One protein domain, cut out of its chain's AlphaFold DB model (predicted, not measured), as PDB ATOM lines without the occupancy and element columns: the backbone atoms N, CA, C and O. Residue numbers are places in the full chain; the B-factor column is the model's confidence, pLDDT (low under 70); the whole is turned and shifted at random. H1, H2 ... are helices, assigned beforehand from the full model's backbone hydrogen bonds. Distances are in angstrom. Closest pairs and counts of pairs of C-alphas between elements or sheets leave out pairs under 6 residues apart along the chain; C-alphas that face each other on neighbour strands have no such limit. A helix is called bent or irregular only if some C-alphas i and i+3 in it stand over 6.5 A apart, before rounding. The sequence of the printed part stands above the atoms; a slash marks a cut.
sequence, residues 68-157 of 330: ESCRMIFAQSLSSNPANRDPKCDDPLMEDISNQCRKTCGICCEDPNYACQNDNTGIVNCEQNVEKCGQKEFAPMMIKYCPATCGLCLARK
ATOM      1  N   GLU A  68     128.131 189.166 179.506       94.31
ATOM      2  CA  GLU A  68     128.615 190.147 178.533       94.31
ATOM      3  C   GLU A  68     130.124 190.357 178.670       94.31
ATOM      4  O   GLU A  68     130.840 190.325 177.673       94.31
ATOM      5  N   SER A  69     130.622 190.505 179.900       95.88
ATOM      6  CA  SER A  69     132.053 190.682 180.157       95.88
ATOM      7  C   SER A  69     132.851 189.471 179.679       95.88
ATOM      8  O   SER A  69     133.860 189.632 178.995       95.88
ATOM      9  N   CYS A  70     132.383 188.257 179.984       97.00
ATOM     10  CA  CYS A  70     133.047 187.038 179.534       97.00
ATOM     11  C   CYS A  70     133.007 186.892 178.006       97.00
ATOM     12  O   CYS A  70     134.035 186.575 177.415       97.00
ATOM     13  N   ARG A  71     131.878 187.200 177.351       93.94
ATOM     14  CA  ARG A  71     131.759 187.174 175.878       93.94
ATOM     15  C   ARG A  71     132.653 188.198 175.177       93.94
ATOM     16  O   ARG A  71     133.117 187.941 174.074       93.94
ATOM     17  N   MET A  72     132.897 189.356 175.793       94.38
ATOM     18  CA  MET A  72     133.805 190.368 175.236       94.38
ATOM     19  C   MET A  72     135.276 189.939 175.322       94.38
ATOM     20  O   MET A  72     136.080 190.311 174.469       94.38
ATOM     21  N   ILE A  73     135.641 189.160 176.344       96.31
ATOM     22  CA  ILE A  73     137.010 188.661 176.544       96.31
ATOM     23  C   ILE A  73     137.267 187.414 175.681       96.31
ATOM     24  O   ILE A  73     138.296 187.331 174.994       96.31
ATOM     25  N   PHE A  74     136.320 186.473 175.718       96.69
ATOM     26  CA  PHE A  74     136.323 185.183 175.030       96.69
ATOM     27  C   PHE A  74     135.294 185.227 173.895       96.69
ATOM     28  O   PHE A  74     134.106 184.973 174.094       96.69
ATOM     29  N   ALA A  75     135.759 185.608 172.707       92.69
ATOM     30  CA  ALA A  75     134.898 185.896 171.564       92.69
ATOM     31  C   ALA A  75     134.340 184.618 170.923       92.69
ATOM     32  O   ALA A  75     133.256 184.633 170.338       92.69
ATOM     33  N   GLN A  76     135.073 183.505 171.022       93.69
ATOM     34  CA  GLN A  76     134.600 182.218 170.529       93.69
ATOM     35  C   GLN A  76     133.675 181.546 171.549       93.69
ATOM     36  O   GLN A  76     134.018 181.370 172.718       93.69
ATOM     37  N   SER A  77     132.506 181.118 171.077       91.56
ATOM     38  CA  SER A  77     131.538 180.391 171.889       91.56
ATOM     39  C   SER A  77     132.001 178.971 172.224       91.56
ATOM     40  O   SER A  77     132.731 178.319 171.472       91.56
ATOM     41  N   LEU A  78     131.528 178.482 173.368       94.88
ATOM     42  CA  LEU A  78     131.739 177.115 173.819       94.88
ATOM     43  C   LEU A  78     130.875 176.130 173.012       94.88
ATOM     44  O   LEU A  78     129.658 176.286 172.920       94.88
ATOM     45  N   SER A  79     131.498 175.075 172.499       93.94
ATOM     46  CA  SER A  79     130.860 173.869 171.967       93.94
ATOM     47  C   SER A  79     131.147 172.699 172.901       93.94
ATOM     48  O   SER A  79     132.237 172.608 173.463       93.94
ATOM     49  N   SER A  80     130.181 171.795 173.073       91.75
ATOM     50  CA  SER A  80     130.280 170.659 173.997       91.75
ATOM     51  C   SER A  80     130.674 169.338 173.337       91.75
ATOM     52  O   SER A  80     131.243 168.476 174.013       91.75
ATOM     53  N   ASN A  81     130.385 169.167 172.042       91.69
ATOM     54  CA  ASN A  81     130.706 167.961 171.279       91.69
ATOM     55  C   ASN A  81     130.753 168.239 169.753       91.69
ATOM     56  O   ASN A  81     129.689 168.379 169.149       91.69
ATOM     57  N   PRO A  82     131.940 168.302 169.120       92.38
ATOM     58  CA  PRO A  82     133.247 168.276 169.766       92.38
ATOM     59  C   PRO A  82     133.422 169.500 170.668       92.38
ATOM     60  O   PRO A  82     132.924 170.594 170.387       92.38
ATOM     61  N   ALA A  83     134.104 169.289 171.782       93.56
ATOM     62  CA  ALA A  83     134.443 170.311 172.743       93.56
ATOM     63  C   ALA A  83     135.368 171.331 172.085       93.56
ATOM     64  O   ALA A  83     136.435 170.980 171.582       93.56
ATOM     65  N   ASN A  84     134.949 172.590 172.089       93.25
ATOM     66  CA  ASN A  84     135.722 173.692 171.535       93.25
ATOM     67  C   ASN A  84     135.390 174.982 172.291       93.25
ATOM     68  O   ASN A  84     134.264 175.138 172.751       93.25
ATOM     69  N   ARG A  85     136.352 175.893 172.429       93.25
ATOM     70  CA  ARG A  85     136.215 177.176 173.140       93.25
ATOM     71  C   ARG A  85     137.299 178.142 172.682       93.25
ATOM     72  O   ARG A  85     138.249 177.716 172.032       93.25
ATOM     73  N   ASP A  86     137.183 179.404 173.084       95.94
ATOM     74  CA  ASP A  86     138.220 180.406 172.837       95.94
ATOM     75  C   ASP A  86     139.594 179.933 173.358       95.94
ATOM     76  O   ASP A  86     139.692 179.564 174.532       95.94
ATOM     77  N   PRO A  87     140.664 179.943 172.537       93.81
ATOM     78  CA  PRO A  87     141.996 179.500 172.954       93.81
ATOM     79  C   PRO A  87     142.538 180.238 174.180       93.81
ATOM     80  O   PRO A  87     143.323 179.666 174.935       93.81
ATOM     81  N   LYS A  88     142.089 181.477 174.430       95.06
ATOM     82  CA  LYS A  88     142.465 182.232 175.634       95.06
ATOM     83  C   LYS A  88     141.989 181.562 176.922       95.06
ATOM     84  O   LYS A  88     142.546 181.838 177.973       95.06
ATOM     85  N   CYS A  89     140.981 180.689 176.869       95.12
ATOM     86  CA  CYS A  89     140.536 179.911 178.029       95.12
ATOM     87  C   CYS A  89     141.588 178.906 178.529       95.12
ATOM     88  O   CYS A  89     141.495 178.427 179.661       95.12
ATOM     89  N   ASP A  90     142.554 178.553 177.679       92.44
ATOM     90  CA  ASP A  90     143.636 177.616 177.978       92.44
ATOM     91  C   ASP A  90     145.011 178.305 178.058       92.44
ATOM     92  O   ASP A  90     146.021 177.631 178.258       92.44
ATOM     93  N   ASP A  91     145.059 179.636 177.927       93.19
ATOM     94  CA  ASP A  91     146.282 180.423 178.067       93.19
ATOM     95  C   ASP A  91     146.635 180.592 179.560       93.19
ATOM     96  O   ASP A  91     145.839 181.173 180.306       93.19
ATOM     97  N   PRO A  92     147.819 180.137 180.021       92.38
ATOM     98  CA  PRO A  92     148.257 180.322 181.405       92.38
ATOM     99  C   PRO A  92     148.292 181.787 181.859       92.38
ATOM    100  O   PRO A  92     148.104 182.064 183.038       92.38
ATOM    101  N   LEU A  93     148.505 182.742 180.946       94.19
ATOM    102  CA  LEU A  93     148.497 184.172 181.276       94.19
ATOM    103  C   LEU A  93     147.086 184.714 181.544       94.19
ATOM    104  O   LEU A  93     146.941 185.771 182.153       94.19
ATOM    105  N   MET A  94     146.050 184.004 181.096       95.12
ATOM    106  CA  MET A  94     144.644 184.370 181.278       95.12
ATOM    107  C   MET A  94     143.959 183.539 182.370       95.12
ATOM    108  O   MET A  94     142.750 183.676 182.548       95.12
ATOM    109  N   GLU A  95     144.705 182.712 183.115       94.00
ATOM    110  CA  GLU A  95     144.162 181.726 184.058       94.00
ATOM    111  C   GLU A  95     143.159 182.337 185.047       94.00
ATOM    112  O   GLU A  95     142.046 181.826 185.178       94.00
ATOM    113  N   ASP A  96     143.494 183.465 185.677       95.62
ATOM    114  CA  ASP A  96     142.610 184.144 186.633       95.62
ATOM    115  C   ASP A  96     141.304 184.628 185.990       95.62
ATOM    116  O   ASP A  96     140.226 184.523 186.577       95.62
ATOM    117  N   ILE A  97     141.371 185.126 184.756       96.00
ATOM    118  CA  ILE A  97     140.201 185.627 184.029       96.00
ATOM    119  C   ILE A  97     139.345 184.455 183.538       96.00
ATOM    120  O   ILE A  97     138.121 184.495 183.659       96.00
ATOM    121  N   SER A  98     139.966 183.382 183.045       96.12
ATOM    122  CA  SER A  98     139.272 182.136 182.712       96.12
ATOM    123  C   SER A  98     138.588 181.546 183.947       96.12
ATOM    124  O   SER A  98     137.440 181.114 183.862       96.12
ATOM    125  N   ASN A  99     139.238 181.601 185.111       95.19
ATOM    126  CA  ASN A  99     138.692 181.172 186.400       95.19
ATOM    127  C   ASN A  99     137.531 182.046 186.904       95.19
ATOM    128  O   ASN A  99     136.733 181.567 187.703       95.19
ATOM    129  N   GLN A 100     137.394 183.286 186.432       96.19
ATOM    130  CA  GLN A 100     136.220 184.136 186.687       96.19
ATOM    131  C   GLN A 100     135.116 183.950 185.630       96.19
ATOM    132  O   GLN A 100     133.979 184.374 185.834       96.19
ATOM    133  N   CYS A 101     135.435 183.310 184.506       97.12
ATOM    134  CA  CYS A 101     134.538 183.017 183.388       97.12
ATOM    135  C   CYS A 101     134.443 181.502 183.130       97.12
ATOM    136  O   CYS A 101     134.442 181.045 181.981       97.12
ATOM    137  N   ARG A 102     134.406 180.694 184.201       96.06
ATOM    138  CA  ARG A 102     134.505 179.228 184.112       96.06
ATOM    139  C   ARG A 102     133.415 178.597 183.263       96.06
ATOM    140  O   ARG A 102     133.706 177.640 182.549       96.06
ATOM    141  N   LYS A 103     132.180 179.095 183.333       95.25
ATOM    142  CA  LYS A 103     131.065 178.582 182.535       95.25
ATOM    143  C   LYS A 103     131.265 178.930 181.068       95.25
ATOM    144  O   LYS A 103     131.127 178.048 180.225       95.25
ATOM    145  N   THR A 104     131.641 180.175 180.774       96.06
ATOM    146  CA  THR A 104     131.952 180.619 179.406       96.06
ATOM    147  C   THR A 104     133.103 179.809 178.802       96.06
ATOM    148  O   THR A 104     133.014 179.366 177.660       96.06
ATOM    149  N   CYS A 105     134.145 179.528 179.584       96.25
ATOM    150  CA  CYS A 105     135.280 178.709 179.165       96.25
ATOM    151  C   CYS A 105     135.039 177.190 179.258       96.25
ATOM    152  O   CYS A 105     135.905 176.408 178.869       96.25
ATOM    153  N   GLY A 106     133.898 176.730 179.777       95.19
ATOM    154  CA  GLY A 106     133.633 175.302 179.969       95.19
ATOM    155  C   GLY A 106     134.657 174.604 180.873       95.19
ATOM    156  O   GLY A 106     135.064 173.479 180.588       95.19
ATOM    157  N   ILE A 107     135.114 175.284 181.927       95.25
ATOM    158  CA  ILE A 107     136.108 174.790 182.893       95.25
ATOM    159  C   ILE A 107     135.561 174.687 184.326       95.25
ATOM    160  O   ILE A 107     136.323 174.623 185.292       95.25
ATOM    161  N   CYS A 108     134.236 174.620 184.496       94.62
ATOM    162  CA  CYS A 108     133.622 174.430 185.814       94.62
ATOM    163  C   CYS A 108     134.057 173.125 186.495       94.62
ATOM    164  O   CYS A 108     134.010 173.042 187.715       94.62
ATOM    165  N   CYS A 109     134.535 172.121 185.751       92.31
ATOM    166  CA  CYS A 109     134.996 170.864 186.345       92.31
ATOM    167  C   CYS A 109     136.227 171.030 187.259       92.31
ATOM    168  O   CYS A 109     136.549 170.116 188.017       92.31
ATOM    169  N   GLU A 110     136.915 172.172 187.171       93.31
ATOM    170  CA  GLU A 110     138.085 172.513 187.981       93.31
ATOM    171  C   GLU A 110     137.755 173.413 189.172       93.31
ATOM    172  O   GLU A 110     138.589 173.581 190.060       93.31
ATOM    173  N   ASP A 111     136.540 173.962 189.228       93.12
ATOM    174  CA  ASP A 111     136.065 174.657 190.418       93.12
ATOM    175  C   ASP A 111     135.988 173.648 191.579       93.12
ATOM    176  O   ASP A 111     135.302 172.629 191.446       93.12
ATOM    177  N   PRO A 112     136.639 173.890 192.732       91.06
ATOM    178  CA  PRO A 112     136.617 172.976 193.872       91.06
ATOM    179  C   PRO A 112     135.211 172.575 194.349       91.06
ATOM    180  O   PRO A 112     135.037 171.480 194.893       91.06
ATOM    181  N   ASN A 113     134.207 173.427 194.129       91.94
ATOM    182  CA  ASN A 113     132.808 173.155 194.444       91.94
ATOM    183  C   ASN A 113     132.165 172.138 193.490       91.94
ATOM    184  O   ASN A 113     131.229 171.452 193.890       91.94
ATOM    185  N   TYR A 114     132.695 171.968 192.278       92.12
ATOM    186  CA  TYR A 114     132.170 171.082 191.230       92.12
ATOM    187  C   TYR A 114     133.151 169.948 190.857       92.12
ATOM    188  O   TYR A 114     132.772 168.997 190.168       92.12
ATOM    189  N   ALA A 115     134.398 170.010 191.344       91.06
ATOM    190  CA  ALA A 115     135.505 169.086 191.085       91.06
ATOM    191  C   ALA A 115     135.397 167.762 191.871       91.06
ATOM    192  O   ALA A 115     136.285 167.357 192.630       91.06
ATOM    193  N   CYS A 116     134.279 167.065 191.707       89.12
ATOM    194  CA  CYS A 116     134.063 165.701 192.174       89.12
ATOM    195  C   CYS A 116     133.080 164.980 191.242       89.12
ATOM    196  O   CYS A 116     132.671 165.519 190.217       89.12
ATOM    197  N   GLN A 117     132.720 163.741 191.573       90.06
ATOM    198  CA  GLN A 117     131.698 162.992 190.846       90.06
ATOM    199  C   GLN A 117     130.393 162.968 191.636       90.06
ATOM    200  O   GLN A 117     130.394 162.946 192.873       90.06
ATOM    201  N   ASN A 118     129.283 162.935 190.904       90.56
ATOM    202  CA  ASN A 118     128.014 162.525 191.481       90.56
ATOM    203  C   ASN A 118     128.067 161.046 191.864       90.56
ATOM    204  O   ASN A 118     128.922 160.282 191.414       90.56
ATOM    205  N   ASP A 119     127.164 160.659 192.745       91.56
ATOM    206  CA  ASP A 119     126.949 159.263 193.050       91.56
ATOM    207  C   ASP A 119     126.240 158.569 191.877       91.56
ATOM    208  O   ASP A 119     125.255 159.075 191.344       91.56
ATOM    209  N   ASN A 120     126.750 157.403 191.479       89.69
ATOM    210  CA  ASN A 120     126.279 156.676 190.297       89.69
ATOM    211  C   ASN A 120     125.330 155.516 190.645       89.69
ATOM    212  O   ASN A 120     125.044 154.687 189.787       89.69
ATOM    213  N   THR A 121     124.849 155.416 191.890       88.94
ATOM    214  CA  THR A 121     123.939 154.327 192.302       88.94
ATOM    215  C   THR A 121     122.538 154.452 191.700       88.94
ATOM    216  O   THR A 121     121.744 153.521 191.806       88.94
ATOM    217  N   GLY A 122     122.215 155.594 191.087       84.56
ATOM    218  CA  GLY A 122     120.895 155.867 190.519       84.56
ATOM    219  C   GLY A 122     119.830 156.235 191.556       84.56
ATOM    220  O   GLY A 122     118.678 156.421 191.182       84.56
ATOM    221  N   ILE A 123     120.193 156.385 192.840       89.38
ATOM    222  CA  ILE A 123     119.259 156.800 193.905       89.38
ATOM    223  C   ILE A 123     118.667 158.186 193.618       89.38
ATOM    224  O   ILE A 123     117.493 158.425 193.893       89.38
ATOM    225  N   VAL A 124     119.466 159.102 193.064       92.25
ATOM    226  CA  VAL A 124     119.018 160.439 192.664       92.25
ATOM    227  C   VAL A 124     119.464 160.699 191.234       92.25
ATOM    228  O   VAL A 124     120.653 160.626 190.930       92.25
ATOM    229  N   ASN A 125     118.519 161.049 190.361       92.25
ATOM    230  CA  ASN A 125     118.850 161.570 189.042       92.25
ATOM    231  C   ASN A 125     119.224 163.053 189.173       92.25
ATOM    232  O   ASN A 125     118.350 163.917 189.265       92.25
ATOM    233  N   CYS A 126     120.525 163.338 189.205       91.44
ATOM    234  CA  CYS A 126     121.029 164.693 189.407       91.44
ATOM    235  C   CYS A 126     120.650 165.653 188.272       91.44
ATOM    236  O   CYS A 126     120.403 166.823 188.541       91.44
ATOM    237  N   GLU A 127     120.553 165.171 187.031       88.88
ATOM    238  CA  GLU A 127     120.196 165.993 185.864       88.88
ATOM    239  C   GLU A 127     118.743 166.480 185.934       88.88
ATOM    240  O   GLU A 127     118.437 167.603 185.548       88.88
ATOM    241  N   GLN A 128     117.846 165.660 186.486       91.31
ATOM    242  CA  GLN A 128     116.426 166.002 186.622       91.31
ATOM    243  C   GLN A 128     116.093 166.771 187.906       91.31
ATOM    244  O   GLN A 128     114.998 167.307 188.032       91.31
ATOM    245  N   ASN A 129     117.012 166.820 188.873       91.25
ATOM    246  CA  ASN A 129     116.764 167.405 190.193       91.25
ATOM    247  C   ASN A 129     117.657 168.617 190.485       91.25
ATOM    248  O   ASN A 129     117.880 168.950 191.648       91.25
ATOM    249  N   VAL A 130     118.139 169.308 189.447       90.25
ATOM    250  CA  VAL A 130     118.989 170.506 189.587       90.25
ATOM    251  C   VAL A 130     118.299 171.599 190.410       90.25
ATOM    252  O   VAL A 130     118.933 172.246 191.233       90.25
ATOM    253  N   GLU A 131     116.980 171.759 190.285       91.69
ATOM    254  CA  GLU A 131     116.214 172.749 191.062       91.69
ATOM    255  C   GLU A 131     116.201 172.467 192.571       91.69
ATOM    256  O   GLU A 131     115.906 173.354 193.371       91.69
ATOM    257  N   LYS A 132     116.507 171.229 192.979       93.62
ATOM    258  CA  LYS A 132     116.613 170.845 194.391       93.62
ATOM    259  C   LYS A 132     117.953 171.246 195.005       93.62
ATOM    260  O   LYS A 132     118.082 171.225 196.230       93.62
ATOM    261  N   CYS A 133     118.937 171.630 194.192       92.19
ATOM    262  CA  CYS A 133     120.179 172.207 194.682       92.19
ATOM    263  C   CYS A 133     119.876 173.500 195.464       92.19
ATOM    264  O   CYS A 133     119.109 174.347 195.019       92.19
ATOM    265  N   GLY A 134     120.446 173.636 196.664       88.38
ATOM    266  CA  GLY A 134     120.229 174.798 197.539       88.38
ATOM    267  C   GLY A 134     118.959 174.751 198.400       88.38
ATOM    268  O   GLY A 134     118.842 175.540 199.334       88.38
ATOM    269  N   GLN A 135     118.042 173.807 198.169       93.06
ATOM    270  CA  GLN A 135     116.879 173.623 199.045       93.06
ATOM    271  C   GLN A 135     117.305 172.951 200.355       93.06
ATOM    272  O   GLN A 135     117.966 171.908 200.346       93.06
ATOM    273  N   LYS A 136     116.914 173.531 201.497       91.62
ATOM    274  CA  LYS A 136     117.343 173.082 202.834       91.62
ATOM    275  C   LYS A 136     116.910 171.644 203.118       91.62
ATOM    276  O   LYS A 136     117.676 170.868 203.685       91.62
ATOM    277  N   GLU A 137     115.710 171.287 202.682       93.75
ATOM    278  CA  GLU A 137     115.092 169.974 202.861       93.75
ATOM    279  C   GLU A 137     115.853 168.887 202.094       93.75
ATOM    280  O   GLU A 137     116.002 167.763 202.573       93.75
ATOM    281  N   PHE A 138     116.385 169.229 200.918       94.00
ATOM    282  CA  PHE A 138     117.099 168.297 200.047       94.00
ATOM    283  C   PHE A 138     118.617 168.343 200.232       94.00
ATOM    284  O   PHE A 138     119.320 167.501 199.671       94.00
ATOM    285  N   ALA A 139     119.142 169.266 201.042       90.19
ATOM    286  CA  ALA A 139     120.577 169.480 201.192       90.19
ATOM    287  C   ALA A 139     121.361 168.196 201.546       90.19
ATOM    288  O   ALA A 139     122.320 167.897 200.834       90.19
ATOM    289  N   PRO A 140     120.972 167.358 202.533       90.31
ATOM    290  CA  PRO A 140     121.728 166.139 202.848       90.31
ATOM    291  C   PRO A 140     121.774 165.148 201.677       90.31
ATOM    292  O   PRO A 140     122.800 164.507 201.432       90.31
ATOM    293  N   MET A 141     120.666 165.044 200.939       91.31
ATOM    294  CA  MET A 141     120.536 164.179 199.770       91.31
ATOM    295  C   MET A 141     121.399 164.699 198.614       91.31
ATOM    296  O   MET A 141     122.190 163.939 198.059       91.31
ATOM    297  N   MET A 142     121.318 165.993 198.300       93.19
ATOM    298  CA  MET A 142     122.063 166.610 197.199       93.19
ATOM    299  C   MET A 142     123.569 166.654 197.468       93.19
ATOM    300  O   MET A 142     124.352 166.328 196.582       93.19
ATOM    301  N   ILE A 143     123.995 166.931 198.704       92.12
ATOM    302  CA  ILE A 143     125.410 166.851 199.106       92.12
ATOM    303  C   ILE A 143     125.945 165.424 198.933       92.12
ATOM    304  O   ILE A 143     127.085 165.225 198.512       92.12
ATOM    305  N   LYS A 144     125.147 164.405 199.279       90.69
ATOM    306  CA  LYS A 144     125.587 163.008 199.199       90.69
ATOM    307  C   LYS A 144     125.614 162.494 197.763       90.69
ATOM    308  O   LYS A 144     126.620 161.910 197.371       90.69
ATOM    309  N   TYR A 145     124.528 162.679 197.017       93.38
ATOM    310  CA  TYR A 145     124.320 162.010 195.733       93.38
ATOM    311  C   TYR A 145     124.610 162.900 194.525       93.38
ATOM    312  O   TYR A 145     125.098 162.396 193.520       93.38
ATOM    313  N   CYS A 146     124.413 164.214 194.628       94.19
ATOM    314  CA  CYS A 146     124.586 165.152 193.514       94.19
ATOM    315  C   CYS A 146     125.584 166.295 193.784       94.19
ATOM    316  O   CYS A 146     125.323 167.435 193.389       94.19
ATOM    317  N   PRO A 147     126.732 166.048 194.447       93.25
ATOM    318  CA  PRO A 147     127.641 167.122 194.822       93.25
ATOM    319  C   PRO A 147     128.250 167.856 193.626       93.25
ATOM    320  O   PRO A 147     128.448 169.059 193.711       93.25
ATOM    321  N   ALA A 148     128.536 167.171 192.517       91.88
ATOM    322  CA  ALA A 148     129.142 167.799 191.348       91.88
ATOM    323  C   ALA A 148     128.119 168.643 190.588       91.88
ATOM    324  O   ALA A 148     128.440 169.737 190.143       91.88
ATOM    325  N   THR A 149     126.875 168.166 190.480       91.44
ATOM    326  CA  THR A 149     125.796 168.932 189.840       91.44
ATOM    327  C   THR A 149     125.404 170.162 190.655       91.44
ATOM    328  O   THR A 149     125.143 171.210 190.081       91.44
ATOM    329  N   CYS A 150     125.374 170.060 191.985       92.50
ATOM    330  CA  CYS A 150     124.928 171.158 192.840       92.50
ATOM    331  C   CYS A 150     126.044 172.109 193.302       92.50
ATOM    332  O   CYS A 150     125.756 173.007 194.089       92.50
ATOM    333  N   GLY A 151     127.303 171.905 192.901       91.75
ATOM    334  CA  GLY A 151     128.410 172.720 193.417       91.75
ATOM    335  C   GLY A 151     128.687 172.485 194.911       91.75
ATOM    336  O   GLY A 151     129.015 173.404 195.654       91.75
ATOM    337  N   LEU A 152     128.505 171.253 195.388       92.69
ATOM    338  CA  LEU A 152     128.606 170.860 196.797       92.69
ATOM    339  C   LEU A 152     129.770 169.893 197.053       92.69
ATOM    340  O   LEU A 152     129.789 169.212 198.076       92.69
ATOM    341  N   CYS A 153     130.759 169.805 196.162       91.81
ATOM    342  CA  CYS A 153     131.916 168.925 196.342       91.81
ATOM    343  C   CYS A 153     132.720 169.255 197.605       91.81
ATOM    344  O   CYS A 153     133.143 168.336 198.314       91.81
ATOM    345  N   LEU A 154     132.884 170.540 197.936       89.38
ATOM    346  CA  LEU A 154     133.494 170.949 199.205       89.38
ATOM    347  C   LEU A 154     132.588 170.622 200.397       89.38
ATOM    348  O   LEU A 154     133.048 170.037 201.377       89.38
ATOM    349  N   ALA A 155     131.285 170.899 200.290       88.62
ATOM    350  CA  ALA A 155     130.316 170.576 201.338       88.62
ATOM    351  C   ALA A 155     130.237 169.063 201.622       88.62
ATOM    352  O   ALA A 155     130.128 168.650 202.772       88.62
ATOM    353  N   ARG A 156     130.369 168.211 200.596       87.12
ATOM    354  CA  ARG A 156     130.416 166.748 200.749       87.12
ATOM    355  C   ARG A 156     131.634 166.289 201.539       87.12
ATOM    356  O   ARG A 156     131.530 165.309 202.275       87.12
ATOM    357  N   LYS A 157     132.770 166.969 201.374       85.88
ATOM    358  CA  LYS A 157     133.988 166.714 202.154       85.88
ATOM    359  C   LYS A 157     133.864 167.253 203.582       85.88
ATOM    360  O   LYS A 157     134.422 166.665 204.496       85.88
TER     361      LYS A 157
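This is residues 68 to 157 of the 330 residues of an uncharacterized protein of Halicephalobus sp. NKZ332 (UniProt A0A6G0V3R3). With little regular structure, the domain makes two small lobes of loops and short helices, H1, H2 and H3 in one, H4 and H5 in the other, joined through the long stretch of residues 101 to 138. The printed part has 90 residues, 31 of them in five named helices, with no named strand: class all helix. It is loose, radius of gyration of the C-alphas 15.1 A, spanning 39 by 25 by 21 A.

H3, residues 92 to 100, is irregular, C-alphas 93 and 96 being 8.0 A apart. It touches H2, residues 87 to 90, only at the corner; their closest C-alphas, Cys 89 and Ser 98, are 5.3 A apart. H1, residues 68 to 73, is near H3. H4, residues 139 to 145, touches H5, residues 153 to 157; their closest C-alphas, Ile 143 and Arg 156, are 5.3 A apart. H3 is apart from both. Every O i to N i+4 pair is within hydrogen-bond range in H1, H4 and H5, 3 of 5 in H3; H2 is too short for one.

H3 measures 13.7 A, H4 10.0 A. C-alpha 68 begins H1 at (128.615, 190.147, 178.533); C-alpha 157 ends H5 at (133.988, 166.714, 202.154).

The printed part has no cut. The links H1 to H2 and H3 to H4 are long. No printed residue is under 70 in pLDDT.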